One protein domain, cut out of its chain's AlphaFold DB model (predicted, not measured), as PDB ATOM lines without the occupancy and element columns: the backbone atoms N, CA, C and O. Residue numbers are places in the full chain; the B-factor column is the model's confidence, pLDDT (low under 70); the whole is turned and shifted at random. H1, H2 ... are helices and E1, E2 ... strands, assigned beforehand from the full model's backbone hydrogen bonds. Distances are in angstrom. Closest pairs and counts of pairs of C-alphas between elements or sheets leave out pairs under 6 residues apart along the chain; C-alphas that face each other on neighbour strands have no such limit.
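What this domain is: This is residues 62 to 166 of the 388 residues of an uncharacterized protein of uncultured bacterium (UniProt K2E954). A strongly twisted sheet of four strands has helices over one face and its other face bare: H1 lies over the edge strand E1, H2 over the opposite edge strand E4, and the short helix H3 packs by the beginning of E3. H1 and H2 are apart, with the inner strands E2 and E3 between the strands they cover. The printed part has 105 residues, with three named helices and four named strands in the order H1 E1 E2 H2 H3 E3 E4; the mixed sheet runs E1 E2 E3 E4, and the class is mixed, helices and strands. It is compact, with a radius of gyration of the C-alphas of 13.9 A and spans of 40 by 28 by 22 A.

Where its parts are: In the sheet, E1 is residues 90 to 97, 20.8 A long, and bends by 54 degrees at residue 93. E2 is residues 101 to 108, 21.8 A; E3 is residues 144 to 151, 22.8 A; E4 is residues 157 to 162, 16.8 A, ending at C-alpha 162 (28.290, 21.013, -13.477). H1, residues 64 to 79, is 22.8 A long and begins at C-alpha 64 (26.886, 8.164, 4.451). H2 is residues 118 to 131, 19.9 A, and H3 is residues 133 to 140, 10.3 A.

How they stand to each other: E1 and E2 form an antiparallel hairpin, with N 93 and O 105 at 2.8 A. E2 and E3 are parallel, with N 104 and O 146 at 2.8 A; with H2 and H3 they make a strand-helix-strand unit, two parallel neighbour strands with helices between them in the chain, and its crossover is right-handed. E3 and E4 form an antiparallel hairpin, with N 147 and O 160 at 2.9 A. Residues 84 to 85 pair antiparallel with residues 91 to 92 of E1. The helices and sheet make two layers, H1, H2 and H3 being on one face. H1 has a height over the sheet of 6.6 A and runs along the strands, at 24 degrees to E1 on the local plane; the closest C-alphas of the two are those of Ala 70 and Ala 97, 5.2 A. H2 has a height over the sheet of 8.6 A and runs slantwise to the strands, at 40 degrees to E4 on the local plane; their closest C-alphas are those of Val 126 and Val 162, 6.0 A. H3 is on the sheet, its closest C-alpha pair with E3 being Leu 139 and Leu 145, 7.2 A. H2, with residues 129 to 130 alone, and H3 only just touch, and only at the corner, with 3 pairs of C-alphas within 8 A, the closest Cys 130 and Lys 136 at 5.6 A; their lines are about perpendicular, at 77 degrees. Every O i to N i+4 pair is within hydrogen-bond range in H2 and H3, and 10 of 12 in H1.

The domain as a whole: The two C-alphas farthest apart are those of Glu 64 and Gly 111, 40.8 A. The printed part has no cut and no long link; those from H1 to E1 and from E2 to H2 are short, the others tight. The mean pLDDT of the printed part is 92.3, and no printed residue is under 70.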
ATOM      1  N   SER A  62      23.567  12.527   5.421       71.31
ATOM      2  CA  SER A  62      24.679  13.404   5.015       71.31
ATOM      3  C   SER A  62      26.053  13.000   5.577       71.31
ATOM      4  O   SER A  62      27.052  13.654   5.292       71.31
ATOM      5  N   LYS A  63      26.123  11.921   6.369       75.38
ATOM      6  CA  LYS A  63      27.362  11.227   6.735       75.38
ATOM      7  C   LYS A  63      27.697  10.108   5.744       75.38
ATOM      8  O   LYS A  63      28.829  10.037   5.281       75.38
ATOM      9  N   GLU A  64      26.723   9.265   5.409       81.25
ATOM     10  CA  GLU A  64      26.886   8.164   4.451       81.25
ATOM     11  C   GLU A  64      27.223   8.688   3.046       81.25
ATOM     12  O   GLU A  64      28.093   8.120   2.393       81.25
ATOM     13  N   ASN A  65      26.639   9.818   2.617       85.75
ATOM     14  CA  ASN A  65      26.968  10.418   1.317       85.75
ATOM     15  C   ASN A  65      28.437  10.878   1.250       85.75
ATOM     16  O   ASN A  65      29.121  10.637   0.263       85.75
ATOM     17  N   LYS A  66      28.967  11.465   2.330       90.75
ATOM     18  CA  LYS A  66      30.379  11.887   2.402       90.75
ATOM     19  C   LYS A  66      31.341  10.705   2.423       90.75
ATOM     20  O   LYS A  66      32.389  10.761   1.793       90.75
ATOM     21  N   GLU A  67      30.984   9.632   3.129       93.06
ATOM     22  CA  GLU A  67      31.763   8.387   3.140       93.06
ATOM     23  C   GLU A  67      31.752   7.707   1.757       93.06
ATOM     24  O   GLU A  67      32.771   7.157   1.341       93.06
ATOM     25  N   TYR A  68      30.651   7.823   1.007       93.12
ATOM     26  CA  TYR A  68      30.560   7.378  -0.384       93.12
ATOM     27  C   TYR A  68      31.396   8.240  -1.349       93.12
ATOM     28  O   TYR A  68      32.218   7.692  -2.082       93.12
ATOM     29  N   ILE A  69      31.260   9.572  -1.309       96.12
ATOM     30  CA  ILE A  69      32.025  10.505  -2.159       96.12
ATOM     31  C   ILE A  69      33.533  10.373  -1.894       96.12
ATOM     32  O   ILE A  69      34.316  10.309  -2.840       96.12
ATOM     33  N   ALA A  70      33.956  10.237  -0.631       97.12
ATOM     34  CA  ALA A  70      35.350   9.938  -0.294       97.12
ATOM     35  C   ALA A  70      35.824   8.620  -0.938       97.12
ATOM     36  O   ALA A  70      36.883   8.588  -1.558       97.12
ATOM     37  N   GLY A  71      35.005   7.566  -0.885       96.12
ATOM     38  CA  GLY A  71      35.285   6.281  -1.536       96.12
ATOM     39  C   GLY A  71      35.227   6.288  -3.074       96.12
ATOM     40  O   GLY A  71      35.717   5.342  -3.693       96.12
ATOM     41  N   LEU A  72      34.646   7.315  -3.706       95.75
ATOM     42  CA  LEU A  72      34.796   7.583  -5.143       95.75
ATOM     43  C   LEU A  72      36.112   8.310  -5.430       95.75
ATOM     44  O   LEU A  72      36.853   7.900  -6.320       95.75
ATOM     45  N   VAL A  73      36.439   9.341  -4.649       97.44
ATOM     46  CA  VAL A  73      37.677  10.117  -4.811       97.44
ATOM     47  C   VAL A  73      38.922   9.262  -4.568       97.44
ATOM     48  O   VAL A  73      39.874   9.363  -5.335       97.44
ATOM     49  N   ASP A  74      38.906   8.356  -3.588       96.62
ATOM     50  CA  ASP A  74      40.009   7.413  -3.355       96.62
ATOM     51  C   ASP A  74      40.250   6.472  -4.553       96.62
ATOM     52  O   ASP A  74      41.395   6.104  -4.806       96.62
ATOM     53  N   LYS A  75      39.209   6.110  -5.322       93.94
ATOM     54  CA  LYS A  75      39.366   5.346  -6.578       93.94
ATOM     55  C   LYS A  75      39.923   6.223  -7.689       93.94
ATOM     56  O   LYS A  75      40.908   5.854  -8.312       93.94
ATOM     57  N   LEU A  76      39.366   7.423  -7.867       94.19
ATOM     58  CA  LEU A  76      39.849   8.380  -8.864       94.19
ATOM     59  C   LEU A  76      41.333   8.730  -8.657       94.19
ATOM     60  O   LEU A  76      42.054   8.897  -9.629       94.19
ATOM     61  N   LYS A  77      41.829   8.753  -7.415       95.25
ATOM     62  CA  LYS A  77      43.264   8.916  -7.096       95.25
ATOM     63  C   LYS A  77      44.150   7.694  -7.365       95.25
ATOM     64  O   LYS A  77      45.366   7.799  -7.236       95.25
ATOM     65  N   ILE A  78      43.557   6.542  -7.663       91.75
ATOM     66  CA  ILE A  78      44.247   5.318  -8.090       91.75
ATOM     67  C   ILE A  78      44.188   5.201  -9.618       91.75
ATOM     68  O   ILE A  78      45.174   4.798 -10.228       91.75
ATOM     69  N   ASP A  79      43.060   5.583 -10.222       89.69
ATOM     70  CA  ASP A  79      42.837   5.538 -11.669       89.69
ATOM     71  C   ASP A  79      43.550   6.695 -12.409       89.69
ATOM     72  O   ASP A  79      44.023   6.512 -13.531       89.69
ATOM     73  N   PHE A  80      43.699   7.868 -11.776       85.81
ATOM     74  CA  PHE A  80      44.577   8.954 -12.232       85.81
ATOM     75  C   PHE A  80      45.944   8.885 -11.528       85.81
ATOM     76  O   PHE A  80      46.028   9.035 -10.308       85.81
ATOM     77  N   GLU A  81      47.037   8.775 -12.292       91.06
ATOM     78  CA  GLU A  81      48.414   8.901 -11.776       91.06
ATOM     79  C   GLU A  81      48.750  10.371 -11.436       91.06
ATOM     80  O   GLU A  81      49.422  11.073 -12.189       91.06
ATOM     81  N   LEU A  82      48.233  10.874 -10.310       94.94
ATOM     82  CA  LEU A  82      48.363  12.286  -9.929       94.94
ATOM     83  C   LEU A  82      49.790  12.664  -9.459       94.94
ATOM     84  O   LEU A  82      50.369  11.952  -8.632       94.94
ATOM     85  N   PRO A  83      50.341  13.824  -9.882       96.94
ATOM     86  CA  PRO A  83      49.742  14.810 -10.785       96.94
ATOM     87  C   PRO A  83      49.790  14.364 -12.257       96.94
ATOM     88  O   PRO A  83      50.861  14.106 -12.805       96.94
ATOM     89  N   ALA A  84      48.626  14.339 -12.906       95.19
ATOM     90  CA  ALA A  84      48.439  13.827 -14.259       95.19
ATOM     91  C   ALA A  84      48.329  14.979 -15.266       95.19
ATOM     92  O   ALA A  84      47.457  15.842 -15.142       95.19
ATOM     93  N   ARG A  85      49.193  14.999 -16.285       95.19
ATOM     94  CA  ARG A  85      49.091  15.946 -17.405       95.19
ATOM     95  C   ARG A  85      47.995  15.471 -18.365       95.19
ATOM     96  O   ARG A  85      48.065  14.333 -18.816       95.19
ATOM     97  N   LEU A  86      47.016  16.325 -18.661       89.94
ATOM     98  CA  LEU A  86      45.929  16.004 -19.598       89.94
ATOM     99  C   LEU A  86      46.289  16.397 -21.035       89.94
ATOM    100  O   LEU A  86      46.083  15.621 -21.961       89.94
ATOM    101  N   ASP A  87      46.869  17.584 -21.200       92.50
ATOM    102  CA  ASP A  87      47.216  18.184 -22.490       92.50
ATOM    103  C   ASP A  87      48.496  19.040 -22.361       92.50
ATOM    104  O   ASP A  87      49.214  18.967 -21.356       92.50
ATOM    105  N   GLU A  88      48.857  19.836 -23.374       92.75
ATOM    106  CA  GLU A  88      50.068  20.665 -23.296       92.75
ATOM    107  C   GLU A  88      50.008  21.716 -22.165       92.75
ATOM    108  O   GLU A  88      51.042  22.049 -21.574       92.75
ATOM    109  N   PHE A  89      48.818  22.173 -21.791       95.25
ATOM    110  CA  PHE A  89      48.583  23.304 -20.902       95.25
ATOM    111  C   PHE A  89      47.992  22.906 -19.540       95.25
ATOM    112  O   PHE A  89      48.292  23.580 -18.554       95.25
ATOM    113  N   THR A  90      47.211  21.824 -19.458       95.31
ATOM    114  CA  THR A  90      46.484  21.403 -18.242       95.31
ATOM    115  C   THR A  90      47.143  20.231 -17.513       95.31
ATOM    116  O   THR A  90      47.501  19.207 -18.098       95.31
ATOM    117  N   THR A  91      47.252  20.337 -16.185       97.19
ATOM    118  CA  THR A  91      47.677  19.249 -15.289       97.19
ATOM    119  C   THR A  91      46.731  19.121 -14.099       97.19
ATOM    120  O   THR A  91      46.615  20.049 -13.299       97.19
ATOM    121  N   THR A  92      46.089  17.964 -13.939       97.38
ATOM    122  CA  THR A  92      45.316  17.598 -12.742       97.38
ATOM    123  C   THR A  92      46.282  17.336 -11.591       97.38
ATOM    124  O   THR A  92      47.114  16.435 -11.675       97.38
ATOM    125  N   ILE A  93      46.192  18.111 -10.510       98.06
ATOM    126  CA  ILE A  93      47.108  18.012  -9.362       98.06
ATOM    127  C   ILE A  93      46.505  17.302  -8.151       98.06
ATOM    128  O   ILE A  93      47.240  16.668  -7.398       98.06
ATOM    129  N   ASP A  94      45.191  17.407  -7.953       98.31
ATOM    130  CA  ASP A  94      44.474  16.762  -6.855       98.31
ATOM    131  C   ASP A  94      42.990  16.577  -7.211       98.31
ATOM    132  O   ASP A  94      42.460  17.219  -8.119       98.31
ATOM    133  N   ILE A  95      42.313  15.712  -6.462       98.31
ATOM    134  CA  ILE A  95      40.867  15.486  -6.506       98.31
ATOM    135  C   ILE A  95      40.397  15.443  -5.048       98.31
ATOM    136  O   ILE A  95      40.957  14.699  -4.248       98.31
ATOM    137  N   THR A  96      39.400  16.230  -4.647       98.25
ATOM    138  CA  THR A  96      38.923  16.253  -3.253       98.25
ATOM    139  C   THR A  96      37.443  15.936  -3.146       98.25
ATOM    140  O   THR A  96      36.629  16.391  -3.949       98.25
ATOM    141  N   ALA A  97      37.099  15.167  -2.115       97.75
ATOM    142  CA  ALA A  97      35.725  14.963  -1.693       97.75
ATOM    143  C   ALA A  97      35.261  16.190  -0.902       97.75
ATOM    144  O   ALA A  97      35.874  16.551   0.103       97.75
ATOM    145  N   GLU A  98      34.182  16.809  -1.360       95.50
ATOM    146  CA  GLU A  98      33.474  17.888  -0.676       95.50
ATOM    147  C   GLU A  98      32.124  17.352  -0.154       95.50
ATOM    148  O   GLU A  98      31.763  16.194  -0.367       95.50
ATOM    149  N   ASP A  99      31.352  18.187   0.546       91.31
ATOM    150  CA  ASP A  99      30.149  17.766   1.285       91.31
ATOM    151  C   ASP A  99      29.084  17.015   0.458       91.31
ATOM    152  O   ASP A  99      28.404  16.152   1.011       91.31
ATOM    153  N   ASN A 100      28.941  17.363  -0.827       94.94
ATOM    154  CA  ASN A 100      27.990  16.802  -1.800       94.94
ATOM    155  C   ASN A 100      28.563  16.843  -3.244       94.94
ATOM    156  O   ASN A 100      27.804  16.853  -4.214       94.94
ATOM    157  N   SER A 101      29.888  16.929  -3.407       97.38
ATOM    158  CA  SER A 101      30.529  17.097  -4.717       97.38
ATOM    159  C   SER A 101      31.918  16.472  -4.797       97.38
ATOM    160  O   SER A 101      32.596  16.280  -3.783       97.38
ATOM    161  N   ILE A 102      32.354  16.178  -6.022       98.19
ATOM    162  CA  ILE A 102      33.749  15.845  -6.330       98.19
ATOM    163  C   ILE A 102      34.389  17.079  -6.955       98.19
ATOM    164  O   ILE A 102      33.863  17.640  -7.916       98.19
ATOM    165  N   LYS A 103      35.522  17.511  -6.397       98.44
ATOM    166  CA  LYS A 103      36.258  18.678  -6.872       98.44
ATOM    167  C   LYS A 103      37.597  18.274  -7.476       98.44
ATOM    168  O   LYS A 103      38.493  17.839  -6.757       98.44
ATOM    169  N   TYR A 104      37.751  18.477  -8.777       98.12
ATOM    170  CA  TYR A 104      39.023  18.348  -9.480       98.12
ATOM    171  C   TYR A 104      39.811  19.660  -9.379       98.12
ATOM    172  O   TYR A 104      39.254  20.753  -9.534       98.12
ATOM    173  N   HIS A 105      41.114  19.557  -9.113       98.25
ATOM    174  CA  HIS A 105      42.025  20.698  -9.022       98.25
ATOM    175  C   HIS A 105      43.062  20.595 -10.132       98.25
ATOM    176  O   HIS A 105      43.809  19.618 -10.211       98.25
ATOM    177  N   TYR A 106      43.124  21.626 -10.964       97.62
ATOM    178  CA  TYR A 106      44.004  21.713 -12.117       97.62
ATOM    179  C   TYR A 106      44.965  22.889 -11.970       97.62
ATOM    180  O   TYR A 106      44.623  23.932 -11.412       97.62
ATOM    181  N   ILE A 107      46.149  22.738 -12.546       97.69
ATOM    182  CA  ILE A 107      47.037  23.843 -12.887       97.69
ATOM    183  C   ILE A 107      47.005  24.008 -14.410       97.69
ATOM    184  O   ILE A 107      47.157  23.017 -15.125       97.69
ATOM    185  N   ILE A 108      46.835  25.243 -14.889       96.44
ATOM    186  CA  ILE A 108      46.881  25.601 -16.318       96.44
ATOM    187  C   ILE A 108      48.023  26.574 -16.610       96.44
ATOM    188  O   ILE A 108      48.379  27.389 -15.757       96.44
ATOM    189  N   SER A 109      48.597  26.505 -17.809       94.00
ATOM    190  CA  SER A 109      49.563  27.498 -18.297       94.00
ATOM    191  C   SER A 109      48.995  28.929 -18.299       94.00
ATOM    192  O   SER A 109      47.787  29.143 -18.385       94.00
ATOM    193  N   GLU A 110      49.882  29.921 -18.201       89.44
ATOM    194  CA  GLU A 110      49.522  31.346 -18.234       89.44
ATOM    195  C   GLU A 110      48.940  31.748 -19.600       89.44
ATOM    196  O   GLU A 110      49.487  31.388 -20.642       89.44
ATOM    197  N   GLY A 111      47.839  32.508 -19.595       84.94
ATOM    198  CA  GLY A 111      47.178  33.003 -20.806       84.94
ATOM    199  C   GLY A 111      46.219  32.019 -21.485       84.94
ATOM    200  O   GLY A 111      45.709  32.342 -22.553       84.94
ATOM    201  N   VAL A 112      45.959  30.849 -20.887       84.88
ATOM    202  CA  VAL A 112      45.032  29.833 -21.426       84.88
ATOM    203  C   VAL A 112      43.566  30.254 -21.292       84.88
ATOM    204  O   VAL A 112      42.786  29.993 -22.200       84.88
ATOM    205  N   PHE A 113      43.201  30.919 -20.188       86.31
ATOM    206  CA  PHE A 113      41.861  31.472 -19.955       86.31
ATOM    207  C   PHE A 113      41.938  32.985 -19.714       86.31
ATOM    208  O   PHE A 113      42.689  33.457 -18.851       86.31
ATOM    209  N   ASN A 114      41.108  33.748 -20.419       83.88
ATOM    210  CA  ASN A 114      40.743  35.111 -20.045       83.88
ATOM    211  C   ASN A 114      39.368  35.137 -19.334       83.88
ATOM    212  O   ASN A 114      38.687  34.119 -19.229       83.88
ATOM    213  N   ASP A 115      38.983  36.287 -18.775       80.44
ATOM    214  CA  ASP A 115      37.745  36.401 -17.988       80.44
ATOM    215  C   ASP A 115      36.463  36.409 -18.858       80.44
ATOM    216  O   ASP A 115      35.383  36.116 -18.341       80.44
ATOM    217  N   ASP A 116      36.580  36.691 -20.163       82.94
ATOM    218  CA  ASP A 116      35.483  36.691 -21.142       82.94
ATOM    219  C   ASP A 116      35.218  35.277 -21.722       82.94
ATOM    220  O   ASP A 116      34.080  34.957 -22.064       82.94
ATOM    221  N   ASP A 117      36.222  34.385 -21.751       81.12
ATOM    222  CA  ASP A 117      36.096  32.983 -22.219       81.12
ATOM    223  C   ASP A 117      35.146  32.128 -21.359       81.12
ATOM    224  O   ASP A 117      34.780  31.010 -21.733       81.12
ATOM    225  N   LYS A 118      34.784  32.613 -20.166       82.50
ATOM    226  CA  LYS A 118      34.156  31.823 -19.103       82.50
ATOM    227  C   LYS A 118      32.906  31.067 -19.561       82.50
ATOM    228  O   LYS A 118      32.731  29.910 -19.175       82.50
ATOM    229  N   ASP A 119      32.047  31.688 -20.360       80.50
ATOM    230  CA  ASP A 119      30.801  31.056 -20.807       80.50
ATOM    231  C   ASP A 119      31.076  29.955 -21.852       80.50
ATOM    232  O   ASP A 119      30.446  28.900 -21.809       80.50
ATOM    233  N   VAL A 120      32.097  30.123 -22.703       79.50
ATOM    234  CA  VAL A 120      32.564  29.090 -23.651       79.50
ATOM    235  C   VAL A 120      33.149  27.893 -22.899       79.50
ATOM    236  O   VAL A 120      32.775  26.752 -23.161       79.50
ATOM    237  N   ILE A 121      34.014  28.145 -21.909       83.38
ATOM    238  CA  ILE A 121      34.599  27.095 -21.059       83.38
ATOM    239  C   ILE A 121      33.498  26.361 -20.279       83.38
ATOM    240  O   ILE A 121      33.537  25.138 -20.165       83.38
ATOM    241  N   THR A 122      32.490  27.087 -19.780       86.56
ATOM    242  CA  THR A 122      31.341  26.493 -19.077       86.56
ATOM    243  C   THR A 122      30.542  25.578 -20.003       86.56
ATOM    244  O   THR A 122      30.275  24.439 -19.630       86.56
ATOM    245  N   ASN A 123      30.204  26.031 -21.214       82.19
ATOM    246  CA  ASN A 123      29.430  25.244 -22.176       82.19
ATOM    247  C   ASN A 123      30.175  23.973 -22.613       82.19
ATOM    248  O   ASN A 123      29.577  22.898 -22.627       82.19
ATOM    249  N   ASN A 124      31.479  24.072 -22.889       84.12
ATOM    250  CA  ASN A 124      32.307  22.917 -23.249       84.12
ATOM    251  C   ASN A 124      32.403  21.914 -22.087       84.12
ATOM    252  O   ASN A 124      32.160  20.726 -22.285       84.12
ATOM    253  N   LEU A 125      32.657  22.386 -20.857       90.69
ATOM    254  CA  LEU A 125      32.686  21.519 -19.675       90.69
ATOM    255  C   LEU A 125      31.339  20.837 -19.423       90.69
ATOM    256  O   LEU A 125      31.325  19.654 -19.094       90.69
ATOM    257  N   VAL A 126      30.214  21.541 -19.590       91.38
ATOM    258  CA  VAL A 126      28.877  20.935 -19.497       91.38
ATOM    259  C   VAL A 126      28.713  19.860 -20.572       91.38
ATOM    260  O   VAL A 126      28.355  18.737 -20.230       91.38
ATOM    261  N   TYR A 127      29.031  20.147 -21.838       87.62
ATOM    262  CA  TYR A 127      28.922  19.179 -22.934       87.62
ATOM    263  C   TYR A 127      29.732  17.899 -22.664       87.62
ATOM    264  O   TYR A 127      29.158  16.807 -22.619       87.62
ATOM    265  N   ASP A 128      31.034  18.030 -22.394       87.00
ATOM    266  CA  ASP A 128      31.937  16.894 -22.171       87.00
ATOM    267  C   ASP A 128      31.505  16.061 -20.949       87.00
ATOM    268  O   ASP A 128      31.407  14.833 -21.017       87.00
ATOM    269  N   THR A 129      31.154  16.728 -19.843       92.81
ATOM    270  CA  THR A 129      30.725  16.083 -18.587       92.81
ATOM    271  C   THR A 129      29.367  15.386 -18.724       92.81
ATOM    272  O   THR A 129      29.139  14.334 -18.125       92.81
ATOM    273  N   CYS A 130      28.452  15.947 -19.516       91.38
ATOM    274  CA  CYS A 130      27.129  15.374 -19.761       91.38
ATOM    275  C   CYS A 130      27.143  14.258 -20.821       91.38
ATOM    276  O   CYS A 130      26.180  13.476 -20.880       91.38
ATOM    277  N   TYR A 131      28.193  14.167 -21.644       87.31
ATOM    278  CA  TYR A 131      28.395  13.097 -22.623       87.31
ATOM    279  C   TYR A 131      29.207  11.919 -22.052       87.31
ATOM    280  O   TYR A 131      28.886  10.768 -22.362       87.31
ATOM    281  N   ASP A 132      30.191  12.159 -21.172       90.62
ATOM    282  CA  ASP A 132      30.896  11.079 -20.466       90.62
ATOM    283  C   ASP A 132      29.948  10.254 -19.579       90.62
ATOM    284  O   ASP A 132      29.295  10.748 -18.661       90.62
ATOM    285  N   SER A 133      29.930   8.945 -19.826       88.19
ATOM    286  CA  SER A 133      29.119   7.976 -19.091       88.19
ATOM    287  C   SER A 133      29.399   7.919 -17.584       88.19
ATOM    288  O   SER A 133      28.457   7.728 -16.817       88.19
ATOM    289  N   PHE A 134      30.652   8.097 -17.151       90.94
ATOM    290  CA  PHE A 134      31.027   7.981 -15.739       90.94
ATOM    291  C   PHE A 134      30.661   9.248 -14.957       90.94
ATOM    292  O   PHE A 134      29.992   9.177 -13.925       90.94
ATOM    293  N   SER A 135      31.007  10.415 -15.496       94.06
ATOM    294  CA  SER A 135      30.602  11.719 -14.968       94.06
ATOM    295  C   SER A 135      29.078  11.835 -14.898       94.06
ATOM    296  O   SER A 135      28.531  12.230 -13.867       94.06
ATOM    297  N   LYS A 136      28.368  11.371 -15.934       91.31
ATOM    298  CA  LYS A 136      26.902  11.289 -15.947       91.31
ATOM    299  C   LYS A 136      26.340  10.342 -14.883       91.31
ATOM    300  O   LYS A 136      25.293  10.645 -14.316       91.31
ATOM    301  N   GLU A 137      27.006   9.228 -14.564       91.44
ATOM    302  CA  GLU A 137      26.601   8.359 -13.447       91.44
ATOM    303  C   GLU A 137      26.725   9.082 -12.094       91.44
ATOM    304  O   GLU A 137      25.813   8.978 -11.273       91.44
ATOM    305  N   ILE A 138      27.786   9.869 -11.884       94.19
ATOM    306  CA  ILE A 138      27.971  10.682 -10.668       94.19
ATOM    307  C   ILE A 138      26.900  11.783 -10.573       94.19
ATOM    308  O   ILE A 138      26.242  11.912  -9.538       94.19
ATOM    309  N   LEU A 139      26.657  12.527 -11.658       94.75
ATOM    310  CA  LEU A 139      25.624  13.568 -11.700       94.75
ATOM    311  C   LEU A 139      24.223  12.997 -11.421       94.75
ATOM    312  O   LEU A 139      23.471  13.568 -10.631       94.75
ATOM    313  N   ASN A 140      23.890  11.829 -11.985       91.50
ATOM    314  CA  ASN A 140      22.623  11.128 -11.735       91.50
ATOM    315  C   ASN A 140      22.425  10.709 -10.264       91.50
ATOM    316  O   ASN A 140      21.294  10.460  -9.848       91.50
ATOM    317  N   GLN A 141      23.494  10.647  -9.465       92.00
ATOM    318  CA  GLN A 141      23.439  10.399  -8.019       92.00
ATOM    319  C   GLN A 141      23.307  11.692  -7.192       92.00
ATOM    320  O   GLN A 141      23.379  11.650  -5.965       92.00
ATOM    321  N   ASN A 142      23.074  12.839  -7.845       93.56
ATOM    322  CA  ASN A 142      22.999  14.169  -7.232       93.56
ATOM    323  C   ASN A 142      24.302  14.540  -6.488       93.56
ATOM    324  O   ASN A 142      24.288  15.067  -5.372       93.56
ATOM    325  N   ILE A 143      25.439  14.250  -7.124       95.56
ATOM    326  CA  ILE A 143      26.774  14.674  -6.699       95.56
ATOM    327  C   ILE A 143      27.267  15.688  -7.739       95.56
ATOM    328  O   ILE A 143      27.475  15.335  -8.896       95.56
ATOM    329  N   ASP A 144      27.415  16.949  -7.332       97.56
ATOM    330  CA  ASP A 144      27.907  18.050  -8.179       97.56
ATOM    331  C   ASP A 144      29.370  17.772  -8.623       97.56
ATOM    332  O   ASP A 144      30.168  17.237  -7.842       97.56
ATOM    333  N   LEU A 145      29.755  18.175  -9.839       98.00
ATOM    334  CA  LEU A 145      31.131  18.054 -10.348       98.00
ATOM    335  C   LEU A 145      31.781  19.436 -10.488       98.00
ATOM    336  O   LEU A 145      31.355  20.263 -11.291       98.00
ATOM    337  N   ILE A 146      32.822  19.694  -9.689       98.31
ATOM    338  CA  ILE A 146      33.478  21.005  -9.585       98.31
ATOM    339  C   ILE A 146      34.872  20.955 -10.215       98.31
ATOM    340  O   ILE A 146      35.708  20.136  -9.836       98.31
ATOM    341  N   TYR A 147      35.152  21.901 -11.108       97.62
ATOM    342  CA  TYR A 147      36.413  22.013 -11.840       97.62
ATOM    343  C   TYR A 147      37.103  23.319 -11.427       97.62
ATOM    344  O   TYR A 147      36.559  24.405 -11.634       97.62
ATOM    345  N   SER A 148      38.269  23.224 -10.781       97.62
ATOM    346  CA  SER A 148      38.988  24.363 -10.190       97.62
ATOM    347  C   SER A 148      40.358  24.514 -10.845       97.62
ATOM    348  O   SER A 148      41.257  23.721 -10.575       97.62
ATOM    349  N   TYR A 149      40.521  25.525 -11.693       96.75
ATOM    350  CA  TYR A 149      41.735  25.755 -12.479       96.75
ATOM    351  C   TYR A 149      42.538  26.917 -11.903       96.75
ATOM    352  O   TYR A 149      42.030  28.036 -11.819       96.75
ATOM    353  N   ILE A 150      43.796  26.662 -11.541       96.88
ATOM    354  CA  ILE A 150      44.738  27.677 -11.064       96.88
ATOM    355  C   ILE A 150      45.738  28.000 -12.178       96.88
ATOM    356  O   ILE A 150      46.474  27.130 -12.638       96.88
ATOM    357  N   GLU A 151      45.778  29.260 -12.601       96.00
ATOM    358  CA  GLU A 151      46.703  29.747 -13.628       96.00
ATOM    359  C   GLU A 151      48.133  29.863 -13.067       96.00
ATOM    360  O   GLU A 151      48.365  30.469 -12.013       96.00
ATOM    361  N   GLN A 152      49.107  29.276 -13.771       93.88
ATOM    362  CA  GLN A 152      50.530  29.400 -13.444       93.88
ATOM    363  C   GLN A 152      50.978  30.866 -13.479       93.88
ATOM    364  O   GLN A 152      50.444  31.681 -14.224       93.88
ATOM    365  N   ASN A 153      51.994  31.188 -12.674       91.69
ATOM    366  CA  ASN A 153      52.589  32.521 -12.487       91.69
ATOM    367  C   ASN A 153      51.658  33.588 -11.874       91.69
ATOM    368  O   ASN A 153      52.097  34.320 -10.987       91.69
ATOM    369  N   THR A 154      50.390  33.668 -12.287       93.88
ATOM    370  CA  THR A 154      49.422  34.676 -11.822       93.88
ATOM    371  C   THR A 154      48.701  34.257 -10.539       93.88
ATOM    372  O   THR A 154      48.390  35.105  -9.701       93.88
ATOM    373  N   GLY A 155      48.426  32.957 -10.372       94.06
ATOM    374  CA  GLY A 155      47.603  32.434  -9.284       94.06
ATOM    375  C   GLY A 155      46.111  32.782  -9.387       94.06
ATOM    376  O   GLY A 155      45.408  32.664  -8.380       94.06
ATOM    377  N   LYS A 156      45.606  33.212 -10.558       94.25
ATOM    378  CA  LYS A 156      44.152  33.310 -10.789       94.25
ATOM    379  C   LYS A 156      43.508  31.936 -10.586       94.25
ATOM    380  O   LYS A 156      44.116  30.922 -10.910       94.25
ATOM    381  N   ASN A 157      42.275  31.907 -10.084       94.69
ATOM    382  CA  ASN A 157      41.527  30.672  -9.858       94.69
ATOM    383  C   ASN A 157      40.133  30.766 -10.488       94.69
ATOM    384  O   ASN A 157      39.301  31.552 -10.033       94.69
ATOM    385  N   PHE A 158      39.885  29.930 -11.491       94.25
ATOM    386  CA  PHE A 158      38.604  29.787 -12.176       94.25
ATOM    387  C   PHE A 158      37.879  28.561 -11.615       94.25
ATOM    388  O   PHE A 158      38.491  27.509 -11.435       94.25
ATOM    389  N   VAL A 159      36.586  28.690 -11.305       95.94
ATOM    390  CA  VAL A 159      35.789  27.597 -10.725       95.94
ATOM    391  C   VAL A 159      34.492  27.436 -11.499       95.94
ATOM    392  O   VAL A 159      33.679  28.359 -11.557       95.94
ATOM    393  N   PHE A 160      34.303  26.237 -12.036       95.75
ATOM    394  CA  PHE A 160      33.111  25.798 -12.750       95.75
ATOM    395  C   PHE A 160      32.435  24.684 -11.944       95.75
ATOM    396  O   PHE A 160      33.100  23.964 -11.195       95.75
ATOM    397  N   ASN A 161      31.116  24.559 -12.060       97.00
ATOM    398  CA  ASN A 161      30.334  23.520 -11.395       97.00
ATOM    399  C   ASN A 161      29.280  23.008 -12.375       97.00
ATOM    400  O   ASN A 161      28.532  23.825 -12.906       97.00
ATOM    401  N   VAL A 162      29.241  21.696 -12.592       96.69
ATOM    402  CA  VAL A 162      28.290  21.013 -13.477       96.69
ATOM    403  C   VAL A 162      27.360  20.141 -12.637       96.69
ATOM    404  O   VAL A 162      27.792  19.455 -11.706       96.69
ATOM    405  N   LYS A 163      26.070  20.181 -12.972       96.81
ATOM    406  CA  LYS A 163      24.965  19.510 -12.282       96.81
ATOM    407  C   LYS A 163      24.171  18.634 -13.244       96.81
ATOM    408  O   LYS A 163      24.208  18.815 -14.457       96.81
ATOM    409  N   ALA A 164      23.357  17.737 -12.688       94.31
ATOM    410  CA  ALA A 164      22.415  16.934 -13.469       94.31
ATOM    411  C   ALA A 164      21.433  17.788 -14.299       94.31
ATOM    412  O   ALA A 164      21.115  17.415 -15.426       94.31
ATOM    413  N   ASP A 165      20.987  18.933 -13.766       94.00
ATOM    414  CA  ASP A 165      20.055  19.840 -14.453       94.00
ATOM    415  C   ASP A 165      20.673  20.507 -15.695       94.00
ATOM    416  O   ASP A 165      19.971  20.720 -16.687       94.00
ATOM    417  N   ASP A 166      21.980  20.791 -15.684       91.31
ATOM    418  CA  ASP A 166      22.671  21.444 -16.807       91.31
ATOM    419  C   ASP A 166      22.637  20.540 -18.059       91.31
ATOM    420  O   ASP A 166      22.400  21.009 -19.176       91.31
TER     421      ASP A 166